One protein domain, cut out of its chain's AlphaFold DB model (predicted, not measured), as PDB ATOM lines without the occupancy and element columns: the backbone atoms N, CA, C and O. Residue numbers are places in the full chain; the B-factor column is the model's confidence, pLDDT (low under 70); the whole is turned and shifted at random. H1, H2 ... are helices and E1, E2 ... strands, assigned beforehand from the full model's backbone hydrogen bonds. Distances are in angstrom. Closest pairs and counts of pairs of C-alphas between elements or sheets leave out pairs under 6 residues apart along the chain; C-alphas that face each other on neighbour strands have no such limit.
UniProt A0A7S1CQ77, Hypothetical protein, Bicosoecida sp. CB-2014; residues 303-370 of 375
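Overview. This is residues 303 to 370 of the 375 residues of the protein "Hypothetical protein" of Bicosoecida sp. CB-2014 (UniProt A0A7S1CQ77). Two crossing helices, H1 and H3, pack beside a strand hairpin, E1 and E2, with H2 near its turn. The printed part has 68 residues, ordered E1 E2 H1 H2 H3, class mixed. It is compact, radius of gyration of the C-alphas 11.3 A, spanning 35 by 20 by 18 A.

Arrangement. E1, residues 303 to 308, and E2, residues 311 to 317, form an antiparallel hairpin; N 306 to O 313, 2.9 A, is within hydrogen-bond range. H1, residues 324 to 334, touches H3, residues 354 to 368, at a steep tilt, 51 degrees, closest at C-alphas 329 and 358, 5.0 A. H2, residues 336 to 347, is closest to E1 at C-alphas 342 and 308, 6.3 A. Every O i to N i+4 pair is within range in H1 and H3, 7 of 8 in H2.

Along the chain. E1 begins at C-alpha 303 (37.140, 6.605, -35.259); H3, 20.9 A long, ends at C-alpha 368 (46.585, 1.170, -32.235).

Size, cuts and confidence. The printed part has no cut; residue 370 is under pLDDT 70.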
ATOM      1  N   VAL A 303      37.594   7.350 -36.433       85.50
ATOM      2  CA  VAL A 303      37.140   6.605 -35.259       85.50
ATOM      3  C   VAL A 303      38.188   5.553 -34.943       85.50
ATOM      4  O   VAL A 303      38.522   4.740 -35.805       85.50
ATOM      5  N   VAL A 304      38.718   5.569 -33.725       85.75
ATOM      6  CA  VAL A 304      39.579   4.502 -33.203       85.75
ATOM      7  C   VAL A 304      38.870   3.829 -32.043       85.75
ATOM      8  O   VAL A 304      38.552   4.470 -31.044       85.75
ATOM      9  N   SER A 305      38.639   2.527 -32.175       87.56
ATOM     10  CA  SER A 305      38.069   1.709 -31.109       87.56
ATOM     11  C   SER A 305      39.181   1.221 -30.182       87.56
ATOM     12  O   SER A 305      40.121   0.555 -30.617       87.56
ATOM     13  N   VAL A 306      39.075   1.521 -28.891       86.62
ATOM     14  CA  VAL A 306      40.007   1.058 -27.853       86.62
ATOM     15  C   VAL A 306      39.294   0.150 -26.864       86.62
ATOM     16  O   VAL A 306      38.155   0.400 -26.479       86.62
ATOM     17  N   LEU A 307      39.965  -0.921 -26.448       83.94
ATOM     18  CA  LEU A 307      39.442  -1.864 -25.463       83.94
ATOM     19  C   LEU A 307      39.988  -1.514 -24.080       83.94
ATOM     20  O   LEU A 307      41.202  -1.526 -23.886       83.94
ATOM     21  N   VAL A 308      39.099  -1.259 -23.119       84.50
ATOM     22  CA  VAL A 308      39.474  -1.059 -21.712       84.50
ATOM     23  C   VAL A 308      38.593  -1.918 -20.817       84.50
ATOM     24  O   VAL A 308      37.366  -1.824 -20.872       84.50
ATOM     25  N   GLY A 309      39.211  -2.806 -20.029       82.19
ATOM     26  CA  GLY A 309      38.486  -3.764 -19.188       82.19
ATOM     27  C   GLY A 309      37.542  -4.686 -19.977       82.19
ATOM     28  O   GLY A 309      36.486  -5.062 -19.479       82.19
ATOM     29  N   GLY A 310      37.873  -4.994 -21.239       82.00
ATOM     30  CA  GLY A 310      37.043  -5.815 -22.132       82.00
ATOM     31  C   GLY A 310      35.864  -5.091 -22.796       82.00
ATOM     32  O   GLY A 310      35.123  -5.723 -23.545       82.00
ATOM     33  N   VAL A 311      35.694  -3.784 -22.566       83.19
ATOM     34  CA  VAL A 311      34.668  -2.953 -23.220       83.19
ATOM     35  C   VAL A 311      35.315  -2.110 -24.317       83.19
ATOM     36  O   VAL A 311      36.359  -1.501 -24.088       83.19
ATOM     37  N   ALA A 312      34.709  -2.089 -25.507       87.31
ATOM     38  CA  ALA A 312      35.157  -1.267 -26.629       87.31
ATOM     39  C   ALA A 312      34.588   0.152 -26.528       87.31
ATOM     40  O   ALA A 312      33.391   0.327 -26.298       87.31
ATOM     41  N   TYR A 313      35.447   1.143 -26.739       87.12
ATOM     42  CA  TYR A 313      35.089   2.552 -26.785       87.12
ATOM     43  C   TYR A 313      35.541   3.154 -28.103       87.12
ATOM     44  O   TYR A 313      36.722   3.084 -28.439       87.12
ATOM     45  N   ASP A 314      34.610   3.779 -28.812       86.69
ATOM     46  CA  ASP A 314      34.890   4.481 -30.055       86.69
ATOM     47  C   ASP A 314      35.307   5.918 -29.753       86.69
ATOM     48  O   ASP A 314      34.568   6.697 -29.148       86.69
ATOM     49  N   LEU A 315      36.524   6.258 -30.163       85.81
ATOM     50  CA  LEU A 315      37.088   7.586 -30.035       85.81
ATOM     51  C   LEU A 315      37.090   8.265 -31.397       85.81
ATOM     52  O   LEU A 315      37.888   7.922 -32.270       85.81
ATOM     53  N   GLU A 316      36.234   9.265 -31.551       85.12
ATOM     54  CA  GLU A 316      36.303  10.181 -32.682       85.12
ATOM     55  C   GLU A 316      37.436  11.191 -32.460       85.12
ATOM     56  O   GLU A 316      37.460  11.904 -31.454       85.12
ATOM     57  N   TYR A 317      38.382  11.277 -33.394       83.00
ATOM     58  CA  TYR A 317      39.455  12.266 -33.361       83.00
ATOM     59  C   TYR A 317      39.668  12.940 -34.713       83.00
ATOM     60  O   TYR A 317      39.460  12.367 -35.782       83.00
ATOM     61  N   ASP A 318      40.103  14.194 -34.652       80.44
ATOM     62  CA  ASP A 318      40.604  14.905 -35.820       80.44
ATOM     63  C   ASP A 318      42.032  14.402 -36.103       80.44
ATOM     64  O   ASP A 318      42.888  14.517 -35.221       80.44
ATOM     65  N   PRO A 319      42.326  13.846 -37.293       76.12
ATOM     66  CA  PRO A 319      43.662  13.350 -37.617       76.12
ATOM     67  C   PRO A 319      44.743  14.445 -37.610       76.12
ATOM     68  O   PRO A 319      45.929  14.125 -37.564       76.12
ATOM     69  N   ALA A 320      44.372  15.730 -37.615       77.12
ATOM     70  CA  ALA A 320      45.309  16.830 -37.394       77.12
ATOM     71  C   ALA A 320      45.795  16.926 -35.933       77.12
ATOM     72  O   ALA A 320      46.796  17.593 -35.662       77.12
ATOM     73  N   VAL A 321      45.124  16.270 -34.980       79.06
ATOM     74  CA  VAL A 321      45.564  16.188 -33.583       79.06
ATOM     75  C   VAL A 321      46.682  15.159 -33.479       79.06
ATOM     76  O   VAL A 321      46.463  13.964 -33.306       79.06
ATOM     77  N   THR A 322      47.919  15.642 -33.538       76.44
ATOM     78  CA  THR A 322      49.119  14.800 -33.452       76.44
ATOM     79  C   THR A 322      49.568  14.520 -32.017       76.44
ATOM     80  O   THR A 322      50.686  14.072 -31.810       76.44
ATOM     81  N   ASN A 323      48.765  14.823 -30.996       88.12
ATOM     82  CA  ASN A 323      49.158  14.598 -29.606       88.12
ATOM     83  C   ASN A 323      48.220  13.587 -28.946       88.12
ATOM     84  O   ASN A 323      47.139  13.936 -28.467       88.12
ATOM     85  N   THR A 324      48.657  12.327 -28.892       87.81
ATOM     86  CA  THR A 324      47.881  11.234 -28.286       87.81
ATOM     87  C   THR A 324      47.590  11.473 -26.807       87.81
ATOM     88  O   THR A 324      46.560  11.022 -26.321       87.81
ATOM     89  N   ALA A 325      48.455  12.192 -26.081       90.19
ATOM     90  CA  ALA A 325      48.229  12.502 -24.671       90.19
ATOM     91  C   ALA A 325      47.124  13.550 -24.491       90.19
ATOM     92  O   ALA A 325      46.301  13.423 -23.589       90.19
ATOM     93  N   GLN A 326      47.060  14.553 -25.370       88.81
ATOM     94  CA  GLN A 326      45.973  15.532 -25.355       88.81
ATOM     95  C   GLN A 326      44.636  14.874 -25.709       88.81
ATOM     96  O   GLN A 326      43.632  15.128 -25.044       88.81
ATOM     97  N   LEU A 327      44.639  13.996 -26.713       89.88
ATOM     98  CA  LEU A 327      43.458  13.247 -27.117       89.88
ATOM     99  C   LEU A 327      42.978  12.297 -26.003       89.88
ATOM    100  O   LEU A 327      41.800  12.305 -25.650       89.88
ATOM    101  N   ALA A 328      43.897  11.551 -25.383       93.44
ATOM    102  CA  ALA A 328      43.609  10.700 -24.230       93.44
ATOM    103  C   ALA A 328      43.059  11.500 -23.040       93.44
ATOM    104  O   ALA A 328      42.087  11.083 -22.415       93.44
ATOM    105  N   ALA A 329      43.637  12.669 -22.745       93.31
ATOM    106  CA  ALA A 329      43.189  13.522 -21.647       93.31
ATOM    107  C   ALA A 329      41.780  14.080 -21.886       93.31
ATOM    108  O   ALA A 329      40.988  14.178 -20.947       93.31
ATOM    109  N   GLU A 330      41.463  14.465 -23.125       90.62
ATOM    110  CA  GLU A 330      40.125  14.921 -23.506       90.62
ATOM    111  C   GLU A 330      39.106  13.791 -23.352       90.62
ATOM    112  O   GLU A 330      38.092  13.964 -22.676       90.62
ATOM    113  N   PHE A 331      39.422  12.609 -23.881       91.44
ATOM    114  CA  PHE A 331      38.561  11.438 -23.775       91.44
ATOM    115  C   PHE A 331      38.316  11.023 -22.320       91.44
ATOM    116  O   PHE A 331      37.168  10.920 -21.892       91.44
ATOM    117  N   CYS A 332      39.380  10.878 -21.525       94.12
ATOM    118  CA  CYS A 332      39.279  10.542 -20.106       94.12
ATOM    119  C   CYS A 332      38.493  11.590 -19.313       94.12
ATOM    120  O   CYS A 332      37.864  11.246 -18.320       94.12
ATOM    121  N   ARG A 333      38.507  12.866 -19.726       94.06
ATOM    122  CA  ARG A 333      37.689  13.914 -19.098       94.06
ATOM    123  C   ARG A 333      36.213  13.779 -19.456       94.06
ATOM    124  O   ARG A 333      35.371  13.971 -18.587       94.06
ATOM    125  N   GLN A 334      35.906  13.474 -20.714       91.38
ATOM    126  CA  GLN A 334      34.528  13.355 -21.192       91.38
ATOM    127  C   GLN A 334      33.853  12.060 -20.723       91.38
ATOM    128  O   GLN A 334      32.664  12.072 -20.424       91.38
ATOM    129  N   GLN A 335      34.607  10.963 -20.626       93.31
ATOM    130  CA  GLN A 335      34.093   9.621 -20.327       93.31
ATOM    131  C   GLN A 335      34.508   9.105 -18.940       93.31
ATOM    132  O   GLN A 335      34.480   7.898 -18.699       93.31
ATOM    133  N   TRP A 336      34.893  10.001 -18.021       93.44
ATOM    134  CA  TRP A 336      35.497   9.632 -16.734       93.44
ATOM    135  C   TRP A 336      34.669   8.620 -15.933       93.44
ATOM    136  O   TRP A 336      35.205   7.614 -15.481       93.44
ATOM    137  N   GLU A 337      33.362   8.851 -15.805       91.06
ATOM    138  CA  GLU A 337      32.466   8.006 -15.001       91.06
ATOM    139  C   GLU A 337      32.431   6.552 -15.491       91.06
ATOM    140  O   GLU A 337      32.429   5.613 -14.695       91.06
ATOM    141  N   VAL A 338      32.443   6.354 -16.812       88.62
ATOM    142  CA  VAL A 338      32.402   5.019 -17.424       88.62
ATOM    143  C   VAL A 338      33.786   4.370 -17.376       88.62
ATOM    144  O   VAL A 338      33.927   3.193 -17.036       88.62
ATOM    145  N   MET A 339      34.824   5.163 -17.651       91.50
ATOM    146  CA  MET A 339      36.216   4.727 -17.645       91.50
ATOM    147  C   MET A 339      36.697   4.299 -16.262       91.50
ATOM    148  O   MET A 339      37.397   3.295 -16.148       91.50
ATOM    149  N   TYR A 340      36.305   5.021 -15.213       93.88
ATOM    150  CA  TYR A 340      36.713   4.728 -13.845       93.88
ATOM    151  C   TYR A 340      36.313   3.307 -13.440       93.88
ATOM    152  O   TYR A 340      37.154   2.545 -12.974       93.88
ATOM    153  N   ALA A 341      35.065   2.900 -13.696       91.94
ATOM    154  CA  ALA A 341      34.604   1.554 -13.363       91.94
ATOM    155  C   ALA A 341      35.384   0.459 -14.115       91.94
ATOM    156  O   ALA A 341      35.757  -0.554 -13.521       91.94
ATOM    157  N   ALA A 342      35.666   0.670 -15.405       90.38
ATOM    158  CA  ALA A 342      36.456  -0.265 -16.203       90.38
ATOM    159  C   ALA A 342      37.899  -0.376 -15.684       90.38
ATOM    160  O   ALA A 342      38.408  -1.484 -15.522       90.38
ATOM    161  N   LEU A 343      38.531   0.754 -15.359       92.06
ATOM    162  CA  LEU A 343      39.906   0.800 -14.857       92.06
ATOM    163  C   LEU A 343      40.040   0.231 -13.443       92.06
ATOM    164  O   LEU A 343      41.009  -0.465 -13.169       92.06
ATOM    165  N   VAL A 344      39.075   0.469 -12.551       94.00
ATOM    166  CA  VAL A 344      39.069  -0.128 -11.204       94.00
ATOM    167  C   VAL A 344      38.996  -1.651 -11.284       94.00
ATOM    168  O   VAL A 344      39.709  -2.341 -10.553       94.00
ATOM    169  N   ASN A 345      38.168  -2.181 -12.189       90.81
ATOM    170  CA  ASN A 345      38.059  -3.622 -12.411       90.81
ATOM    171  C   ASN A 345      39.343  -4.213 -13.006       90.81
ATOM    172  O   ASN A 345      39.760  -5.288 -12.583       90.81
ATOM    173  N   ASP A 346      39.965  -3.517 -13.958       89.50
ATOM    174  CA  ASP A 346      41.172  -3.986 -14.648       89.50
ATOM    175  C   ASP A 346      42.426  -3.910 -13.757       89.50
ATOM    176  O   ASP A 346      43.213  -4.851 -13.687       89.50
ATOM    177  N   LEU A 347      42.584  -2.816 -13.003       90.38
ATOM    178  CA  LEU A 347      43.740  -2.575 -12.133       90.38
ATOM    179  C   LEU A 347      43.588  -3.193 -10.734       90.38
ATOM    180  O   LEU A 347      44.564  -3.271  -9.986       90.38
ATOM    181  N   GLY A 348      42.377  -3.600 -10.344       93.56
ATOM    182  CA  GLY A 348      42.095  -4.166  -9.023       93.56
ATOM    183  C   GLY A 348      42.281  -3.178  -7.864       93.56
ATOM    184  O   GLY A 348      42.510  -3.598  -6.729       93.56
ATOM    185  N   THR A 349      42.206  -1.870  -8.129       93.44
ATOM    186  CA  THR A 349      42.360  -0.798  -7.133       93.44
ATOM    187  C   THR A 349      41.312   0.287  -7.339       93.44
ATOM    188  O   THR A 349      40.963   0.607  -8.469       93.44
ATOM    189  N   THR A 350      40.815   0.879  -6.251       94.50
ATOM    190  CA  THR A 350      39.900   2.035  -6.297       94.50
ATOM    191  C   THR A 350      40.633   3.372  -6.413       94.50
ATOM    192  O   THR A 350      39.999   4.400  -6.644       94.50
ATOM    193  N   ASP A 351      41.955   3.376  -6.232       95.06
ATOM    194  CA  ASP A 351      42.795   4.576  -6.287       95.06
ATOM    195  C   ASP A 351      43.268   4.835  -7.725       95.06
ATOM    196  O   ASP A 351      44.453   4.744  -8.038       95.06
ATOM    197  N   VAL A 352      42.308   5.056  -8.627       95.62
ATOM    198  CA  VAL A 352      42.560   5.375 -10.039       95.62
ATOM    199  C   VAL A 352      42.325   6.864 -10.252       95.62
ATOM    200  O   VAL A 352      41.217   7.366 -10.043       95.62
ATOM    201  N   SER A 353      43.357   7.577 -10.692       96.19
ATOM    202  CA  SER A 353      43.284   9.001 -11.011       96.19
ATOM    203  C   SER A 353      43.022   9.246 -12.500       96.19
ATOM    204  O   SER A 353      43.254   8.395 -13.362       96.19
ATOM    205  N   GLN A 354      42.584  10.461 -12.841       92.88
ATOM    206  CA  GLN A 354      42.446  10.881 -14.240       92.88
ATOM    207  C   GLN A 354      43.790  10.873 -14.991       92.88
ATOM    208  O   GLN A 354      43.824  10.682 -16.210       92.88
ATOM    209  N   GLY A 355      44.900  11.035 -14.259       94.94
ATOM    210  CA  GLY A 355      46.252  10.883 -14.792       94.94
ATOM    211  C   GLY A 355      46.539   9.451 -15.241       94.94
ATOM    212  O   GLY A 355      47.079   9.265 -16.330       94.94
ATOM    213  N   ASP A 356      46.093   8.456 -14.471       93.62
ATOM    214  CA  ASP A 356      46.270   7.037 -14.804       93.62
ATOM    215  C   ASP A 356      45.471   6.659 -16.053       93.62
ATOM    216  O   ASP A 356      46.017   6.048 -16.971       93.62
ATOM    217  N   CYS A 357      44.215   7.116 -16.156       94.44
ATOM    218  CA  CYS A 357      43.422   6.948 -17.380       94.44
ATOM    219  C   CYS A 357      44.123   7.566 -18.589       94.44
ATOM    220  O   CYS A 357      44.265   6.914 -19.619       94.44
ATOM    221  N   THR A 358      44.601   8.808 -18.457       95.44
ATOM    222  CA  THR A 358      45.274   9.512 -19.557       95.44
ATOM    223  C   THR A 358      46.527   8.759 -20.007       95.44
ATOM    224  O   THR A 358      46.749   8.623 -21.207       95.44
ATOM    225  N   GLY A 359      47.326   8.243 -19.065       94.50
ATOM    226  CA  GLY A 359      48.519   7.449 -19.363       94.50
ATOM    227  C   GLY A 359      48.190   6.155 -20.106       94.50
ATOM    228  O   GLY A 359      48.719   5.922 -21.192       94.50
ATOM    229  N   ILE A 360      47.256   5.364 -19.569       93.19
ATOM    230  CA  ILE A 360      46.822   4.089 -20.164       93.19
ATOM    231  C   ILE A 360      46.250   4.314 -21.567       93.19
ATOM    232  O   ILE A 360      46.642   3.643 -22.522       93.19
ATOM    233  N   MET A 361      45.364   5.298 -21.720       93.00
ATOM    234  CA  MET A 361      44.737   5.616 -23.001       93.00
ATOM    235  C   MET A 361      45.739   6.143 -24.026       93.00
ATOM    236  O   MET A 361      45.677   5.761 -25.192       93.00
ATOM    237  N   ALA A 362      46.691   6.985 -23.616       93.06
ATOM    238  CA  ALA A 362      47.731   7.469 -24.517       93.06
ATOM    239  C   ALA A 362      48.598   6.318 -25.047       93.06
ATOM    240  O   ALA A 362      48.959   6.326 -26.223       93.06
ATOM    241  N   ASP A 363      48.909   5.326 -24.211       91.94
ATOM    242  CA  ASP A 363      49.688   4.158 -24.619       91.94
ATOM    243  C   ASP A 363      48.887   3.209 -25.520       91.94
ATOM    244  O   ASP A 363      49.415   2.752 -26.536       91.94
ATOM    245  N   LEU A 364      47.599   2.983 -25.231       89.75
ATOM    246  CA  LEU A 364      46.700   2.223 -26.110       89.75
ATOM    247  C   LEU A 364      46.556   2.883 -27.488       89.75
ATOM    248  O   LEU A 364      46.661   2.208 -28.513       89.75
ATOM    249  N   LEU A 365      46.385   4.207 -27.530       89.06
ATOM    250  CA  LEU A 365      46.294   4.959 -28.784       89.06
ATOM    251  C   LEU A 365      47.601   4.896 -29.584       89.06
ATOM    252  O   LEU A 365      47.562   4.714 -30.798       89.06
ATOM    253  N   LYS A 366      48.767   4.964 -28.929       88.69
ATOM    254  CA  LYS A 366      50.065   4.782 -29.605       88.69
ATOM    255  C   LYS A 366      50.213   3.393 -30.229       88.69
ATOM    256  O   LYS A 366      50.785   3.279 -31.313       88.69
ATOM    257  N   GLN A 367      49.720   2.353 -29.554       87.25
ATOM    258  CA  GLN A 367      49.768   0.977 -30.057       87.25
ATOM    259  C   GLN A 367      48.828   0.769 -31.253       87.25
ATOM    260  O   GLN A 367      49.227   0.147 -32.232       87.25
ATOM    261  N   GLN A 368      47.612   1.319 -31.194       81.94
ATOM    262  CA  GLN A 368      46.585   1.170 -32.235       81.94
ATOM    263  C   GLN A 368      46.872   2.011 -33.488       81.94
ATOM    264  O   GLN A 368      46.704   1.530 -34.605       81.94
ATOM    265  N   VAL A 369      47.346   3.252 -33.325       77.00
ATOM    266  CA  VAL A 369      47.563   4.184 -34.450       77.00
ATOM    267  C   VAL A 369      48.944   4.003 -35.108       77.00
ATOM    268  O   VAL A 369      49.262   4.637 -36.111       77.00
ATOM    269  N   GLY A 370      49.774   3.087 -34.594       60.91
ATOM    270  CA  GLY A 370      50.973   2.615 -35.284       60.91
ATOM    271  C   GLY A 370      51.992   3.719 -35.579       60.91
ATOM    272  O   GLY A 370      52.243   4.032 -36.737       60.91
TER     273      GLY A 370